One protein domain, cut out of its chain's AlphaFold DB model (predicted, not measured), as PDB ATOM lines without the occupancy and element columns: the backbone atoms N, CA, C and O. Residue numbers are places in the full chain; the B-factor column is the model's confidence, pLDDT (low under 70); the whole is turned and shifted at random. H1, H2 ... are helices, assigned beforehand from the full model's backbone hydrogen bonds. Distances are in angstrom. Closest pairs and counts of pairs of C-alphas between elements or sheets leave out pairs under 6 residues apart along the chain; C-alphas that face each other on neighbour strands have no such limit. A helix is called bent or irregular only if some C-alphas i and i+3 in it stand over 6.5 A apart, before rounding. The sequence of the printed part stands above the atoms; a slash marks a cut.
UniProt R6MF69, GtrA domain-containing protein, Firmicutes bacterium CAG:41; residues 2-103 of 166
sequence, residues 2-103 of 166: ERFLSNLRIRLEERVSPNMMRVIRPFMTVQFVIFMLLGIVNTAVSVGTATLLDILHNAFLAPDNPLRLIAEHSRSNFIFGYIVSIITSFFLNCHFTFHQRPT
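Overview. This is residues 2 to 103 of the 166 residues of the protein "GtrA domain-containing protein" of Firmicutes bacterium CAG:41 (UniProt R6MF69). Two long helices, H3 and H5, lie side by side at a slant and run opposite ways, with a small head of H1 and H2 at the end where H3 begins. At the other end the loop of residues 62 to 67 sticks out, and short H4 leads back to H5. The printed part has 102 residues with five named helices, H1 to H5 in order, and no named strand: all helix. It is an extended rod, with a radius of gyration of the C-alphas of 21.0 A and spans of 69 by 29 by 21 A.

Along the chain. Find C-alpha 2 at (-17.439, 23.214, 70.679), where H1, residues 2 to 13, begins. H2 is residues 18 to 27, irregular only just: C-alphas 23 and 26 are 6.9 A apart. H3, residues 30 to 60, runs 43.5 A from C-alpha 30 at (-13.984, 25.051, 75.848). H4 is residues 68 to 71. H5, residues 74 to 97, runs 31.8 A to C-alpha 97 at (-7.098, 28.654, 78.113), with a kink of 27 degrees near residue 91.

Arrangement. H3 and H5 touch at a shallow tilt of 32 degrees, opposite ways; their closest C-alphas, of Ser 46 and Gly 81, are 4.5 A apart. H1, with residues 9 to 13 alone, only just touches H2, with 3 pairs of C-alphas within 8 A, the closest Glu 13 and Met 21 at 6.7 A; they form a helical hairpin. H2 and H3 meet only through their link. H4 is close to H3 but not clearly touching: the closest C-alphas, of His 57 and Ala 71, are 7.7 A apart. H1 and H2 are apart from H4 and H5. Every O i to N i+4 pair is within hydrogen-bond range in H1, H3 and H5, and 3 of 6 in H2; H4 is too short for such a pair.

Size, cuts and confidence. Look to Glu 14 and Asp 64 for the two C-alphas farthest apart, 69.4 A. The printed part has no cut and no long link. Confidence is under 70 at residue 58 and residues 60 to 74.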
ATOM      1  N   GLU A   2     -16.435  22.128  70.700       88.56
ATOM      2  CA  GLU A   2     -17.439  23.214  70.679       88.56
ATOM      3  C   GLU A   2     -18.850  22.749  70.302       88.56
ATOM      4  O   GLU A   2     -19.794  23.011  71.041       88.56
ATOM      5  N   ARG A   3     -18.980  21.961  69.225       89.12
ATOM      6  CA  ARG A   3     -20.261  21.374  68.788       89.12
ATOM      7  C   ARG A   3     -20.910  20.464  69.841       89.12
ATOM      8  O   ARG A   3     -22.128  20.371  69.929       89.12
ATOM      9  N   PHE A   4     -20.102  19.782  70.653       92.38
ATOM     10  CA  PHE A   4     -20.613  18.967  71.755       92.38
ATOM     11  C   PHE A   4     -21.174  19.854  72.873       92.38
ATOM     12  O   PHE A   4     -22.295  19.635  73.324       92.38
ATOM     13  N   LEU A   5     -20.433  20.894  73.271       91.19
ATOM     14  CA  LEU A   5     -20.870  21.836  74.304       91.19
ATOM     15  C   LEU A   5     -22.102  22.643  73.878       91.19
ATOM     16  O   LEU A   5     -22.968  22.900  74.715       91.19
ATOM     17  N   SER A   6     -22.226  23.004  72.597       89.62
ATOM     18  CA  SER A   6     -23.429  23.670  72.082       89.62
ATOM     19  C   SER A   6     -24.660  22.770  72.178       89.62
ATOM     20  O   SER A   6     -25.691  23.206  72.682       89.62
ATOM     21  N   ASN A   7     -24.542  21.500  71.775       92.06
ATOM     22  CA  ASN A   7     -25.643  20.541  71.864       92.06
ATOM     23  C   ASN A   7     -26.027  20.261  73.323       92.06
ATOM     24  O   ASN A   7     -27.210  20.200  73.655       92.06
ATOM     25  N   LEU A   8     -25.031  20.127  74.204       91.50
ATOM     26  CA  LEU A   8     -25.253  19.938  75.634       91.50
ATOM     27  C   LEU A   8     -25.989  21.135  76.251       91.50
ATOM     28  O   LEU A   8     -26.884  20.950  77.069       91.50
ATOM     29  N   ARG A   9     -25.635  22.358  75.843       91.38
ATOM     30  CA  ARG A   9     -26.279  23.581  76.329       91.38
ATOM     31  C   ARG A   9     -27.749  23.651  75.944       91.38
ATOM     32  O   ARG A   9     -28.553  23.952  76.815       91.38
ATOM     33  N   ILE A  10     -28.091  23.327  74.698       91.88
ATOM     34  CA  ILE A  10     -29.490  23.301  74.241       91.88
ATOM     35  C   ILE A  10     -30.301  22.316  75.094       91.88
ATOM     36  O   ILE A  10     -31.312  22.689  75.679       91.88
ATOM     37  N   ARG A  11     -29.795  21.090  75.278       92.38
ATOM     38  CA  ARG A  11     -30.472  20.071  76.101       92.38
ATOM     39  C   ARG A  11     -30.622  20.464  77.571       92.38
ATOM     40  O   ARG A  11     -31.577  20.052  78.222       92.38
ATOM     41  N   LEU A  12     -29.666  21.210  78.124       90.94
ATOM     42  CA  LEU A  12     -29.765  21.703  79.496       90.94
ATOM     43  C   LEU A  12     -30.739  22.877  79.612       90.94
ATOM     44  O   LEU A  12     -31.439  22.955  80.614       90.94
ATOM     45  N   GLU A  13     -30.820  23.759  78.614       93.06
ATOM     46  CA  GLU A  13     -31.791  24.866  78.577       93.06
ATOM     47  C   GLU A  13     -33.244  24.362  78.599       93.06
ATOM     48  O   GLU A  13     -34.095  25.011  79.197       93.06
ATOM     49  N   GLU A  14     -33.509  23.164  78.071       92.94
ATOM     50  CA  GLU A  14     -34.819  22.500  78.159       92.94
ATOM     51  C   GLU A  14     -35.140  21.937  79.556       92.94
ATOM     52  O   GLU A  14     -36.308  21.778  79.906       92.94
ATOM     53  N   ARG A  15     -34.123  21.605  80.366       92.31
ATOM     54  CA  ARG A  15     -34.293  20.894  81.653       92.31
ATOM     55  C   ARG A  15     -34.070  21.760  82.889       92.31
ATOM     56  O   ARG A  15     -34.404  21.344  83.995       92.31
ATOM     57  N   VAL A  16     -33.448  22.921  82.727       92.81
ATOM     58  CA  VAL A  16     -32.930  23.742  83.823       92.81
ATOM     59  C   VAL A  16     -33.559  25.128  83.789       92.81
ATOM     60  O   VAL A  16     -33.680  25.743  82.734       92.81
ATOM     61  N   SER A  17     -33.908  25.661  84.963       94.38
ATOM     62  CA  SER A  17     -34.497  26.998  85.069       94.38
ATOM     63  C   SER A  17     -33.573  28.097  84.508       94.38
ATOM     64  O   SER A  17     -32.342  27.996  84.610       94.38
ATOM     65  N   PRO A  18     -34.130  29.214  83.996       91.75
ATOM     66  CA  PRO A  18     -33.334  30.316  83.445       91.75
ATOM     67  C   PRO A  18     -32.310  30.903  84.432       91.75
ATOM     68  O   PRO A  18     -31.240  31.371  84.037       91.75
ATOM     69  N   ASN A  19     -32.620  30.872  85.733       93.00
ATOM     70  CA  ASN A  19     -31.732  31.362  86.790       93.00
ATOM     71  C   ASN A  19     -30.514  30.453  86.964       93.00
ATOM     72  O   ASN A  19     -29.385  30.938  86.982       93.00
ATOM     73  N   MET A  20     -30.726  29.140  87.029       90.75
ATOM     74  CA  MET A  20     -29.635  28.178  87.174       90.75
ATOM     75  C   MET A  20     -28.782  28.107  85.902       90.75
ATOM     76  O   MET A  20     -27.553  28.046  85.974       90.75
ATOM     77  N   MET A  21     -29.402  28.251  84.729       92.31
ATOM     78  CA  MET A  21     -28.678  28.331  83.462       92.31
ATOM     79  C   MET A  21     -27.706  29.520  83.413       92.31
ATOM     80  O   MET A  21     -26.582  29.378  82.928       92.31
ATOM     81  N   ARG A  22     -28.086  30.686  83.957       89.62
ATOM     82  CA  ARG A  22     -27.184  31.851  84.048       89.62
ATOM     83  C   ARG A  22     -25.914  31.554  84.847       89.62
ATOM     84  O   ARG A  22     -24.857  32.067  84.488       89.62
ATOM     85  N   VAL A  23     -26.010  30.715  85.879       88.81
ATOM     86  CA  VAL A  23     -24.872  30.317  86.722       88.81
ATOM     87  C   VAL A  23     -23.979  29.295  86.017       88.81
ATOM     88  O   VAL A  23     -22.761  29.406  86.087       88.81
ATOM     89  N   ILE A  24     -24.559  28.325  85.307       89.44
ATOM     90  CA  ILE A  24     -23.812  27.213  84.690       89.44
ATOM     91  C   ILE A  24     -23.142  27.632  83.370       89.44
ATOM     92  O   ILE A  24     -22.032  27.193  83.055       89.44
ATOM     93  N   ARG A  25     -23.781  28.519  82.597       90.19
ATOM     94  CA  ARG A  25     -23.346  28.907  81.244       90.19
ATOM     95  C   ARG A  25     -21.868  29.344  81.140       90.19
ATOM     96  O   ARG A  25     -21.222  28.921  80.181       90.19
ATOM     97  N   PRO A  26     -21.285  30.136  82.064       89.50
ATOM     98  CA  PRO A  26     -19.869  30.521  82.005       89.50
ATOM     99  C   PRO A  26     -18.882  29.345  82.058       89.50
ATOM    100  O   PRO A  26     -17.764  29.469  81.551       89.50
ATOM    101  N   PHE A  27     -19.295  28.218  82.643       91.56
ATOM    102  CA  PHE A  27     -18.490  27.005  82.809       91.56
ATOM    103  C   PHE A  27     -18.710  25.995  81.675       91.56
ATOM    104  O   PHE A  27     -17.898  25.105  81.464       91.56
ATOM    105  N   MET A  28     -19.739  26.173  80.848       91.38
ATOM    106  CA  MET A  28     -19.966  25.358  79.649       91.38
ATOM    107  C   MET A  28     -19.173  25.873  78.441       91.38
ATOM    108  O   MET A  28     -19.720  26.112  77.364       91.38
ATOM    109  N   THR A  29     -17.875  26.101  78.622       93.75
ATOM    110  CA  THR A  29     -17.000  26.652  77.580       93.75
ATOM    111  C   THR A  29     -15.785  25.765  77.363       93.75
ATOM    112  O   THR A  29     -15.296  25.138  78.299       93.75
ATOM    113  N   VAL A  30     -15.247  25.754  76.138       93.50
ATOM    114  CA  VAL A  30     -13.984  25.051  75.848       93.50
ATOM    115  C   VAL A  30     -12.856  25.573  76.736       93.50
ATOM    116  O   VAL A  30     -12.051  24.785  77.211       93.50
ATOM    117  N   GLN A  31     -12.853  26.873  77.054       94.88
ATOM    118  CA  GLN A  31     -11.905  27.462  78.006       94.88
ATOM    119  C   GLN A  31     -11.954  26.764  79.368       94.88
ATOM    120  O   GLN A  31     -10.912  26.437  79.918       94.88
ATOM    121  N   PHE A  32     -13.149  26.515  79.908       95.06
ATOM    122  CA  PHE A  32     -13.284  25.829  81.189       95.06
ATOM    123  C   PHE A  32     -12.827  24.367  81.108       95.06
ATOM    124  O   PHE A  32     -12.152  23.889  82.013       95.06
ATOM    125  N   VAL A  33     -13.122  23.669  80.006       95.31
ATOM    126  CA  VAL A  33     -12.646  22.290  79.805       95.31
ATOM    127  C   VAL A  33     -11.121  22.238  79.724       95.31
ATOM    128  O   VAL A  33     -10.505  21.437  80.421       95.31
ATOM    129  N   ILE A  34     -10.499  23.125  78.939       95.94
ATOM    130  CA  ILE A  34      -9.038  23.245  78.867       95.94
ATOM    131  C   ILE A  34      -8.470  23.577  80.249       95.94
ATOM    132  O   ILE A  34      -7.516  22.938  80.670       95.94
ATOM    133  N   PHE A  35      -9.082  24.502  80.992       95.50
ATOM    134  CA  PHE A  35      -8.664  24.834  82.354       95.50
ATOM    135  C   PHE A  35      -8.659  23.608  83.282       95.50
ATOM    136  O   PHE A  35      -7.687  23.399  84.003       95.50
ATOM    137  N   MET A  36      -9.701  22.769  83.236       94.75
ATOM    138  CA  MET A  36      -9.750  21.529  84.023       94.75
ATOM    139  C   MET A  36      -8.651  20.541  83.613       94.75
ATOM    140  O   MET A  36      -7.973  19.990  84.477       94.75
ATOM    141  N   LEU A  37      -8.430  20.353  82.307       96.25
ATOM    142  CA  LEU A  37      -7.359  19.490  81.796       96.25
ATOM    143  C   LEU A  37      -5.978  19.997  82.225       96.25
ATOM    144  O   LEU A  37      -5.143  19.219  82.684       96.25
ATOM    145  N   LEU A  38      -5.755  21.309  82.150       95.25
ATOM    146  CA  LEU A  38      -4.530  21.936  82.635       95.25
ATOM    147  C   LEU A  38      -4.367  21.795  84.150       95.25
ATOM    148  O   LEU A  38      -3.235  21.738  84.611       95.25
ATOM    149  N   GLY A  39      -5.451  21.697  84.921       92.94
ATOM    150  CA  GLY A  39      -5.394  21.363  86.345       92.94
ATOM    151  C   GLY A  39      -4.763  19.991  86.601       92.94
ATOM    152  O   GLY A  39      -3.893  19.868  87.458       92.94
ATOM    153  N   ILE A  40      -5.126  18.980  85.804       94.44
ATOM    154  CA  ILE A  40      -4.534  17.633  85.882       94.44
ATOM    155  C   ILE A  40      -3.051  17.683  85.502       94.44
ATOM    156  O   ILE A  40      -2.203  17.170  86.233       94.44
ATOM    157  N   VAL A  41      -2.730  18.357  84.392       96.12
ATOM    158  CA  VAL A  41      -1.340  18.569  83.952       96.12
ATOM    159  C   VAL A  41      -0.536  19.284  85.036       96.12
ATOM    160  O   VAL A  41       0.598  18.909  85.310       96.12
ATOM    161  N   ASN A  42      -1.126  20.275  85.699       94.69
ATOM    162  CA  ASN A  42      -0.474  21.029  86.757       94.69
ATOM    163  C   ASN A  42      -0.092  20.145  87.952       94.69
ATOM    164  O   ASN A  42       1.033  20.228  88.441       94.69
ATOM    165  N   THR A  43      -0.998  19.268  88.391       92.38
ATOM    166  CA  THR A  43      -0.703  18.285  89.441       92.38
ATOM    167  C   THR A  43       0.413  17.335  89.011       92.38
ATOM    168  O   THR A  43       1.343  17.103  89.784       92.38
ATOM    169  N   ALA A  44       0.377  16.843  87.768       94.25
ATOM    170  CA  ALA A  44       1.425  15.979  87.230       94.25
ATOM    171  C   ALA A  44       2.793  16.682  87.188       94.25
ATOM    172  O   ALA A  44       3.791  16.087  87.578       94.25
ATOM    173  N   VAL A  45       2.844  17.959  86.794       93.81
ATOM    174  CA  VAL A  45       4.077  18.765  86.807       93.81
ATOM    175  C   VAL A  45       4.592  18.954  88.231       93.81
ATOM    176  O   VAL A  45       5.785  18.779  88.465       93.81
ATOM    177  N   SER A  46       3.718  19.273  89.188       92.31
ATOM    178  CA  SER A  46       4.119  19.467  90.586       92.31
ATOM    179  C   SER A  46       4.738  18.198  91.176       92.31
ATOM    180  O   SER A  46       5.839  18.245  91.720       92.31
ATOM    181  N   VAL A  47       4.043  17.062  91.053       90.06
ATOM    182  CA  VAL A  47       4.494  15.776  91.608       90.06
ATOM    183  C   VAL A  47       5.693  15.236  90.829       90.06
ATOM    184  O   VAL A  47       6.668  14.794  91.429       90.06
ATOM    185  N   GLY A  48       5.665  15.320  89.499       89.88
ATOM    186  CA  GLY A  48       6.754  14.876  88.629       89.88
ATOM    187  C   GLY A  48       8.051  15.648  88.869       89.88
ATOM    188  O   GLY A  48       9.119  15.052  88.932       89.88
ATOM    189  N   THR A  49       7.971  16.962  89.087       88.88
ATOM    190  CA  THR A  49       9.159  17.773  89.395       88.88
ATOM    191  C   THR A  49       9.709  17.448  90.783       88.88
ATOM    192  O   THR A  49      10.917  17.298  90.933       88.88
ATOM    193  N   ALA A  50       8.841  17.307  91.790       86.44
ATOM    194  CA  ALA A  50       9.267  16.950  93.144       86.44
ATOM    195  C   ALA A  50       9.955  15.573  93.176       86.44
ATOM    196  O   ALA A  50      11.067  15.451  93.676       86.44
ATOM    197  N   THR A  51       9.340  14.565  92.551       85.31
ATOM    198  CA  THR A  51       9.894  13.202  92.475       85.31
ATOM    199  C   THR A  51      11.189  13.136  91.671       85.31
ATOM    200  O   THR A  51      12.118  12.440  92.070       85.31
ATOM    201  N   LEU A  52      11.298  13.884  90.569       86.06
ATOM    202  CA  LEU A  52      12.546  13.982  89.814       86.06
ATOM    203  C   LEU A  52      13.670  14.572  90.674       86.06
ATOM    204  O   LEU A  52      14.784  14.056  90.647       86.06
ATOM    205  N   LEU A  53      13.386  15.621  91.449       84.06
ATOM    206  CA  LEU A  53      14.364  16.205  92.366       84.06
ATOM    207  C   LEU A  53      14.780  15.226  93.463       84.06
ATOM    208  O   LEU A  53      15.969  15.143  93.755       84.06
ATOM    209  N   ASP A  54      13.845  14.448  94.011       79.50
ATOM    210  CA  ASP A  54      14.157  13.404  94.992       79.50
ATOM    211  C   ASP A  54      15.082  12.326  94.394       79.50
ATOM    212  O   ASP A  54      16.068  11.927  95.017       79.50
ATOM    213  N   ILE A  55      14.815  11.878  93.161       80.44
ATOM    214  CA  ILE A  55      15.649  10.885  92.462       80.44
ATOM    215  C   ILE A  55      17.045  11.447  92.185       80.44
ATOM    216  O   ILE A  55      18.042  10.784  92.471       80.44
ATOM    217  N   LEU A  56      17.130  12.667  91.647       78.19
ATOM    218  CA  LEU A  56      18.406  13.321  91.360       78.19
ATOM    219  C   LEU A  56      19.211  13.545  92.642       78.19
ATOM    220  O   LEU A  56      20.411  13.296  92.649       78.19
ATOM    221  N   HIS A  57      18.559  13.945  93.733       71.00
ATOM    222  CA  HIS A  57      19.194  14.103  95.037       71.00
ATOM    223  C   HIS A  57      19.830  12.790  95.514       71.00
ATOM    224  O   HIS A  57      21.016  12.767  95.838       71.00
ATOM    225  N   ASN A  58      19.072  11.691  95.477       69.25
ATOM    226  CA  ASN A  58      19.550  10.370  95.896       69.25
ATOM    227  C   ASN A  58      20.658   9.807  94.990       69.25
ATOM    228  O   ASN A  58      21.489   9.033  95.457       69.25
ATOM    229  N   ALA A  59      20.673  10.176  93.706       70.88
ATOM    230  CA  ALA A  59      21.671   9.714  92.745       70.88
ATOM    231  C   ALA A  59      22.974  10.539  92.760       70.88
ATOM    232  O   ALA A  59      24.036   9.993  92.468       70.88
ATOM    233  N   PHE A  60      22.907  11.842  93.065       65.19
ATOM    234  CA  PHE A  60      24.044  12.768  92.930       65.19
ATOM    235  C   PHE A  60      24.768  13.066  94.252       65.19
ATOM    236  O   PHE A  60      25.919  13.505  94.232       65.19
ATOM    237  N   LEU A  61      24.130  12.844  95.404       62.06
ATOM    238  CA  LEU A  61      24.740  13.084  96.712       62.06
ATOM    239  C   LEU A  61      25.177  11.760  97.338       62.06
ATOM    240  O   LEU A  61      24.368  11.004  97.870       62.06
ATOM    241  N   ALA A  62      26.485  11.497  97.273       55.81
ATOM    242  CA  ALA A  62      27.137  10.427  98.021       55.81
ATOM    243  C   ALA A  62      26.737  10.469  99.519       55.81
ATOM    244  O   ALA A  62      26.475  11.565 100.031       55.81
ATOM    245  N   PRO A  63      26.718   9.321 100.231       59.22
ATOM    246  CA  PRO A  63      26.261   9.222 101.627       59.22
ATOM    247  C   PRO A  63      26.923  10.221 102.594       59.22
ATOM    248  O   PRO A  63      26.337  10.557 103.620       59.22
ATOM    249  N   ASP A  64      28.097  10.739 102.232       63.16
ATOM    250  CA  ASP A  64      29.004  11.486 103.104       63.16
ATOM    251  C   ASP A  64      28.922  13.012 102.898       63.16
ATOM    252  O   ASP A  64      29.667  13.772 103.518       63.16
ATOM    253  N   ASN A  65      28.042  13.495 102.009       62.00
ATOM    254  CA  ASN A  65      27.961  14.918 101.678       62.00
ATOM    255  C   ASN A  65      27.140  15.698 102.731       62.00
ATOM    256  O   ASN A  65      25.932  15.474 102.849       62.00
ATOM    257  N   PRO A  66      27.718  16.685 103.445       59.69
ATOM    258  CA  PRO A  66      27.022  17.435 104.503       59.69
ATOM    259  C   PRO A  66      25.851  18.291 103.986       59.69
ATOM    260  O   PRO A  66      24.971  18.679 104.753       59.69
ATOM    261  N   LEU A  67      25.785  18.536 102.671       57.03
ATOM    262  CA  LEU A  67      24.651  19.174 101.988       57.03
ATOM    263  C   LEU A  67      23.369  18.321 102.001       57.03
ATOM    264  O   LEU A  67      22.285  18.848 101.743       57.03
ATOM    265  N   ARG A  68      23.470  17.027 102.331       58.75
ATOM    266  CA  ARG A  68      22.329  16.120 102.454       58.75
ATOM    267  C   ARG A  68      21.318  16.620 103.487       58.75
ATOM    268  O   ARG A  68      20.142  16.670 103.165       58.75
ATOM    269  N   LEU A  69      21.753  17.139 104.642       53.81
ATOM    270  CA  LEU A  69      20.853  17.669 105.685       53.81
ATOM    271  C   LEU A  69      19.986  18.854 105.225       53.81
ATOM    272  O   LEU A  69      18.862  19.029 105.696       53.81
ATOM    273  N   ILE A  70      20.487  19.674 104.299       53.25
ATOM    274  CA  ILE A  70      19.744  20.838 103.790       53.25
ATOM    275  C   ILE A  70      18.658  20.389 102.800       53.25
ATOM    276  O   ILE A  70      17.610  21.027 102.686       53.25
ATOM    277  N   ALA A  71      18.878  19.266 102.116       51.34
ATOM    278  CA  ALA A  71      18.010  18.763 101.058       51.34
ATOM    279  C   ALA A  71      17.248  17.461 101.407       51.34
ATOM    280  O   ALA A  71      16.353  17.078 100.665       51.34
ATOM    281  N   GLU A  72      17.449  16.887 102.600       51.56
ATOM    282  CA  GLU A  72      16.642  15.791 103.184       51.56
ATOM    283  C   GLU A  72      15.215  16.224 103.577       51.56
ATOM    284  O   GLU A  72      14.417  15.465 104.128       51.56
ATOM    285  N   HIS A  73      14.851  17.466 103.279       57.28
ATOM    286  CA  HIS A  73      13.513  17.969 103.493       57.28
ATOM    287  C   HIS A  73      12.676  17.667 102.249       57.28
ATOM    288  O   HIS A  73      12.530  18.540 101.406       57.28
ATOM    289  N   SER A  74      12.014  16.507 102.144       61.34
ATOM    290  CA  SER A  74      11.020  16.254 101.069       61.34
ATOM    291  C   SER A  74       9.990  17.393 100.913       61.34
ATOM    292  O   SER A  74       9.404  17.601  99.852       61.34
ATOM    293  N   ARG A  75       9.807  18.204 101.967       72.00
ATOM    294  CA  ARG A  75       9.041  19.456 101.945       72.00
ATOM    295  C   ARG A  75       9.617  20.533 101.008       72.00
ATOM    296  O   ARG A  75       8.829  21.211 100.357       72.00
ATOM    297  N   SER A  76      10.936  20.717 100.913       78.31
ATOM    298  CA  SER A  76      11.556  21.731 100.042       78.31
ATOM    299  C   SER A  76      11.438  21.362  98.562       78.31
ATOM    300  O   SER A  76      11.051  22.213  97.759       78.31
ATOM    301  N   ASN A  77      11.654  20.092  98.209       80.69
ATOM    302  CA  ASN A  77      11.474  19.597  96.839       80.69
ATOM    303  C   ASN A  77      10.018  19.724  96.384       80.69
ATOM    304  O   ASN A  77       9.753  20.149  95.259       80.69
ATOM    305  N   PHE A  78       9.063  19.461  97.282       83.44
ATOM    306  CA  PHE A  78       7.649  19.691  96.998       83.44
ATOM    307  C   PHE A  78       7.326  21.175  96.780       83.44
ATOM    308  O   PHE A  78       6.618  21.511  95.833       83.44
ATOM    309  N   ILE A  79       7.872  22.081  97.602       88.69
ATOM    310  CA  ILE A  79       7.715  23.533  97.408       88.69
ATOM    311  C   ILE A  79       8.282  23.958  96.050       88.69
ATOM    312  O   ILE A  79       7.637  24.718  95.327       88.69
ATOM    313  N   PHE A  80       9.455  23.451  95.671       87.38
ATOM    314  CA  PHE A  80      10.056  23.769  94.381       87.38
ATOM    315  C   PHE A  80       9.214  23.240  93.216       87.38
ATOM    316  O   PHE A  80       8.893  23.994  92.295       87.38
ATOM    317  N   GLY A  81       8.777  21.980  93.286       89.19
ATOM    318  CA  GLY A  81       7.862  21.395  92.306       89.19
ATOM    319  C   GLY A  81       6.564  22.193  92.181       89.19
ATOM    320  O   GLY A  81       6.094  22.445  91.071       89.19
ATOM    321  N   TYR A  82       6.036  22.688  93.301       90.69
ATOM    322  CA  TYR A  82       4.853  23.538  93.327       90.69
ATOM    323  C   TYR A  82       5.083  24.906  92.662       90.69
ATOM    324  O   TYR A  82       4.245  25.363  91.886       90.69
ATOM    325  N   ILE A  83       6.233  25.549  92.890       93.12
ATOM    326  CA  ILE A  83       6.597  26.807  92.215       93.12
ATOM    327  C   ILE A  83       6.701  26.595  90.698       93.12
ATOM    328  O   ILE A  83       6.111  27.358  89.928       93.12
ATOM    329  N   VAL A  84       7.397  25.540  90.265       94.12
ATOM    330  CA  VAL A  84       7.520  25.172  88.842       94.12
ATOM    331  C   VAL A  84       6.145  24.916  88.226       94.12
ATOM    332  O   VAL A  84       5.852  25.387  87.124       94.12
ATOM    333  N   SER A  85       5.270  24.235  88.963       94.62
ATOM    334  CA  SER A  85       3.878  24.001  88.598       94.62
ATOM    335  C   SER A  85       3.101  25.314  88.424       94.62
ATOM    336  O   SER A  85       2.504  25.514  87.368       94.62
ATOM    337  N   ILE A  86       3.169  26.261  89.367       93.75
ATOM    338  CA  ILE A  86       2.504  27.571  89.240       93.75
ATOM    339  C   ILE A  86       2.987  28.327  87.999       93.75
ATOM    340  O   ILE A  86       2.167  28.864  87.246       93.75
ATOM    341  N   ILE A  87       4.303  28.370  87.773       95.88
ATOM    342  CA  ILE A  87       4.898  29.062  86.623       95.88
ATOM    343  C   ILE A  87       4.397  28.428  85.324       95.88
ATOM    344  O   ILE A  87       3.878  29.124  84.450       95.88
ATOM    345  N   THR A  88       4.481  27.103  85.222       95.44
ATOM    346  CA  THR A  88       4.021  26.345  84.055       95.44
ATOM    347  C   THR A  88       2.526  26.565  83.812       95.44
ATOM    348  O   THR A  88       2.116  26.909  82.704       95.44
ATOM    349  N   SER A  89       1.706  26.473  84.861       95.44
ATOM    350  CA  SER A  89       0.261  26.699  84.804       95.44
ATOM    351  C   SER A  89      -0.096  28.091  84.302       95.44
ATOM    352  O   SER A  89      -1.015  28.231  83.492       95.44
ATOM    353  N   PHE A  90       0.639  29.126  84.718       96.75
ATOM    354  CA  PHE A  90       0.427  30.483  84.226       96.75
ATOM    355  C   PHE A  90       0.606  30.569  82.705       96.75
ATOM    356  O   PHE A  90      -0.264  31.107  82.010       96.75
ATOM    357  N   PHE A  91       1.708  30.032  82.179       97.00
ATOM    358  CA  PHE A  91       1.987  30.073  80.743       97.00
ATOM    359  C   PHE A  91       0.999  29.222  79.944       97.00
ATOM    360  O   PHE A  91       0.459  29.703  78.943       97.00
ATOM    361  N   LEU A  92       0.684  28.014  80.418       96.69
ATOM    362  CA  LEU A  92      -0.305  27.144  79.780       96.69
ATOM    363  C   LEU A  92      -1.691  27.799  79.751       96.69
ATOM    364  O   LEU A  92      -2.353  27.792  78.716       96.69
ATOM    365  N   ASN A  93      -2.115  28.450  80.837       96.44
ATOM    366  CA  ASN A  93      -3.391  29.164  80.865       96.44
ATOM    367  C   ASN A  93      -3.396  30.409  79.969       96.44
ATOM    368  O   ASN A  93      -4.412  30.702  79.337       96.44
ATOM    369  N   CYS A  94      -2.279  31.136  79.872       95.81
ATOM    370  CA  CYS A  94      -2.151  32.242  78.921       95.81
ATOM    371  C   CYS A  94      -2.321  31.756  77.476       95.81
ATOM    372  O   CYS A  94      -3.068  32.374  76.714       95.81
ATOM    373  N   HIS A  95      -1.649  30.661  77.118       95.44
ATOM    374  CA  HIS A  95      -1.589  30.161  75.750       95.44
ATOM    375  C   HIS A  95      -2.851  29.384  75.350       95.44
ATOM    376  O   HIS A  95      -3.506  29.762  74.383       95.44
ATOM    377  N   PHE A  96      -3.232  28.362  76.121       95.75
ATOM    378  CA  PHE A  96      -4.291  27.413  75.762       95.75
ATOM    379  C   PHE A  96      -5.678  27.791  76.301       95.75
ATOM    380  O   PHE A  96      -6.678  27.593  75.616       95.75
ATOM    381  N   THR A  97      -5.783  28.339  77.518       94.81
ATOM    382  CA  THR A  97      -7.098  28.654  78.113       94.81
ATOM    383  C   THR A  97      -7.625  29.996  77.613       94.81
ATOM    384  O   THR A  97      -8.691  30.093  77.001       94.81
ATOM    385  N   PHE A  98      -6.888  31.073  77.887       94.19
ATOM    386  CA  PHE A  98      -7.386  32.437  77.700       94.19
ATOM    387  C   PHE A  98      -6.928  33.086  76.395       94.19
ATOM    388  O   PHE A  98      -7.516  34.104  76.010       94.19
ATOM    389  N   HIS A  99      -5.935  32.501  75.718       93.25
ATOM    390  CA  HIS A  99      -5.346  33.003  74.477       93.25
ATOM    391  C   HIS A  99      -4.962  34.486  74.596       93.25
ATOM    392  O   HIS A  99      -5.433  35.349  73.853       93.25
ATOM    393  N   GLN A 100      -4.160  34.815  75.611       92.88
ATOM    394  CA  GLN A 100      -3.662  36.170  75.838       92.88
ATOM    395  C   GLN A 100      -2.160  36.168  76.080       92.88
ATOM    396  O   GLN A 100      -1.623  35.250  76.689       92.88
ATOM    397  N   ARG A 101      -1.492  37.258  75.690       93.31
ATOM    398  CA  ARG A 101      -0.051  37.410  75.912       93.31
ATOM    399  C   ARG A 101       0.292  37.343  77.412       93.31
ATOM    400  O   ARG A 101      -0.398  38.018  78.200       93.31
ATOM    401  N   PRO A 102       1.328  36.570  77.795       94.31
ATOM    402  CA  PRO A 102       1.846  36.566  79.154       94.31
ATOM    403  C   PRO A 102       2.489  37.923  79.439       94.31
ATOM    404  O   PRO A 102       3.229  38.464  78.622       94.31
ATOM    405  N   THR A 103       2.170  38.509  80.587       95.50
ATOM    406  CA  THR A 103       2.783  39.759  81.044       95.50
ATOM    407  C   THR A 103       3.099  39.640  82.523       95.50
ATOM    408  O   THR A 103       2.371  38.964  83.254       95.50
TER     409      THR A 103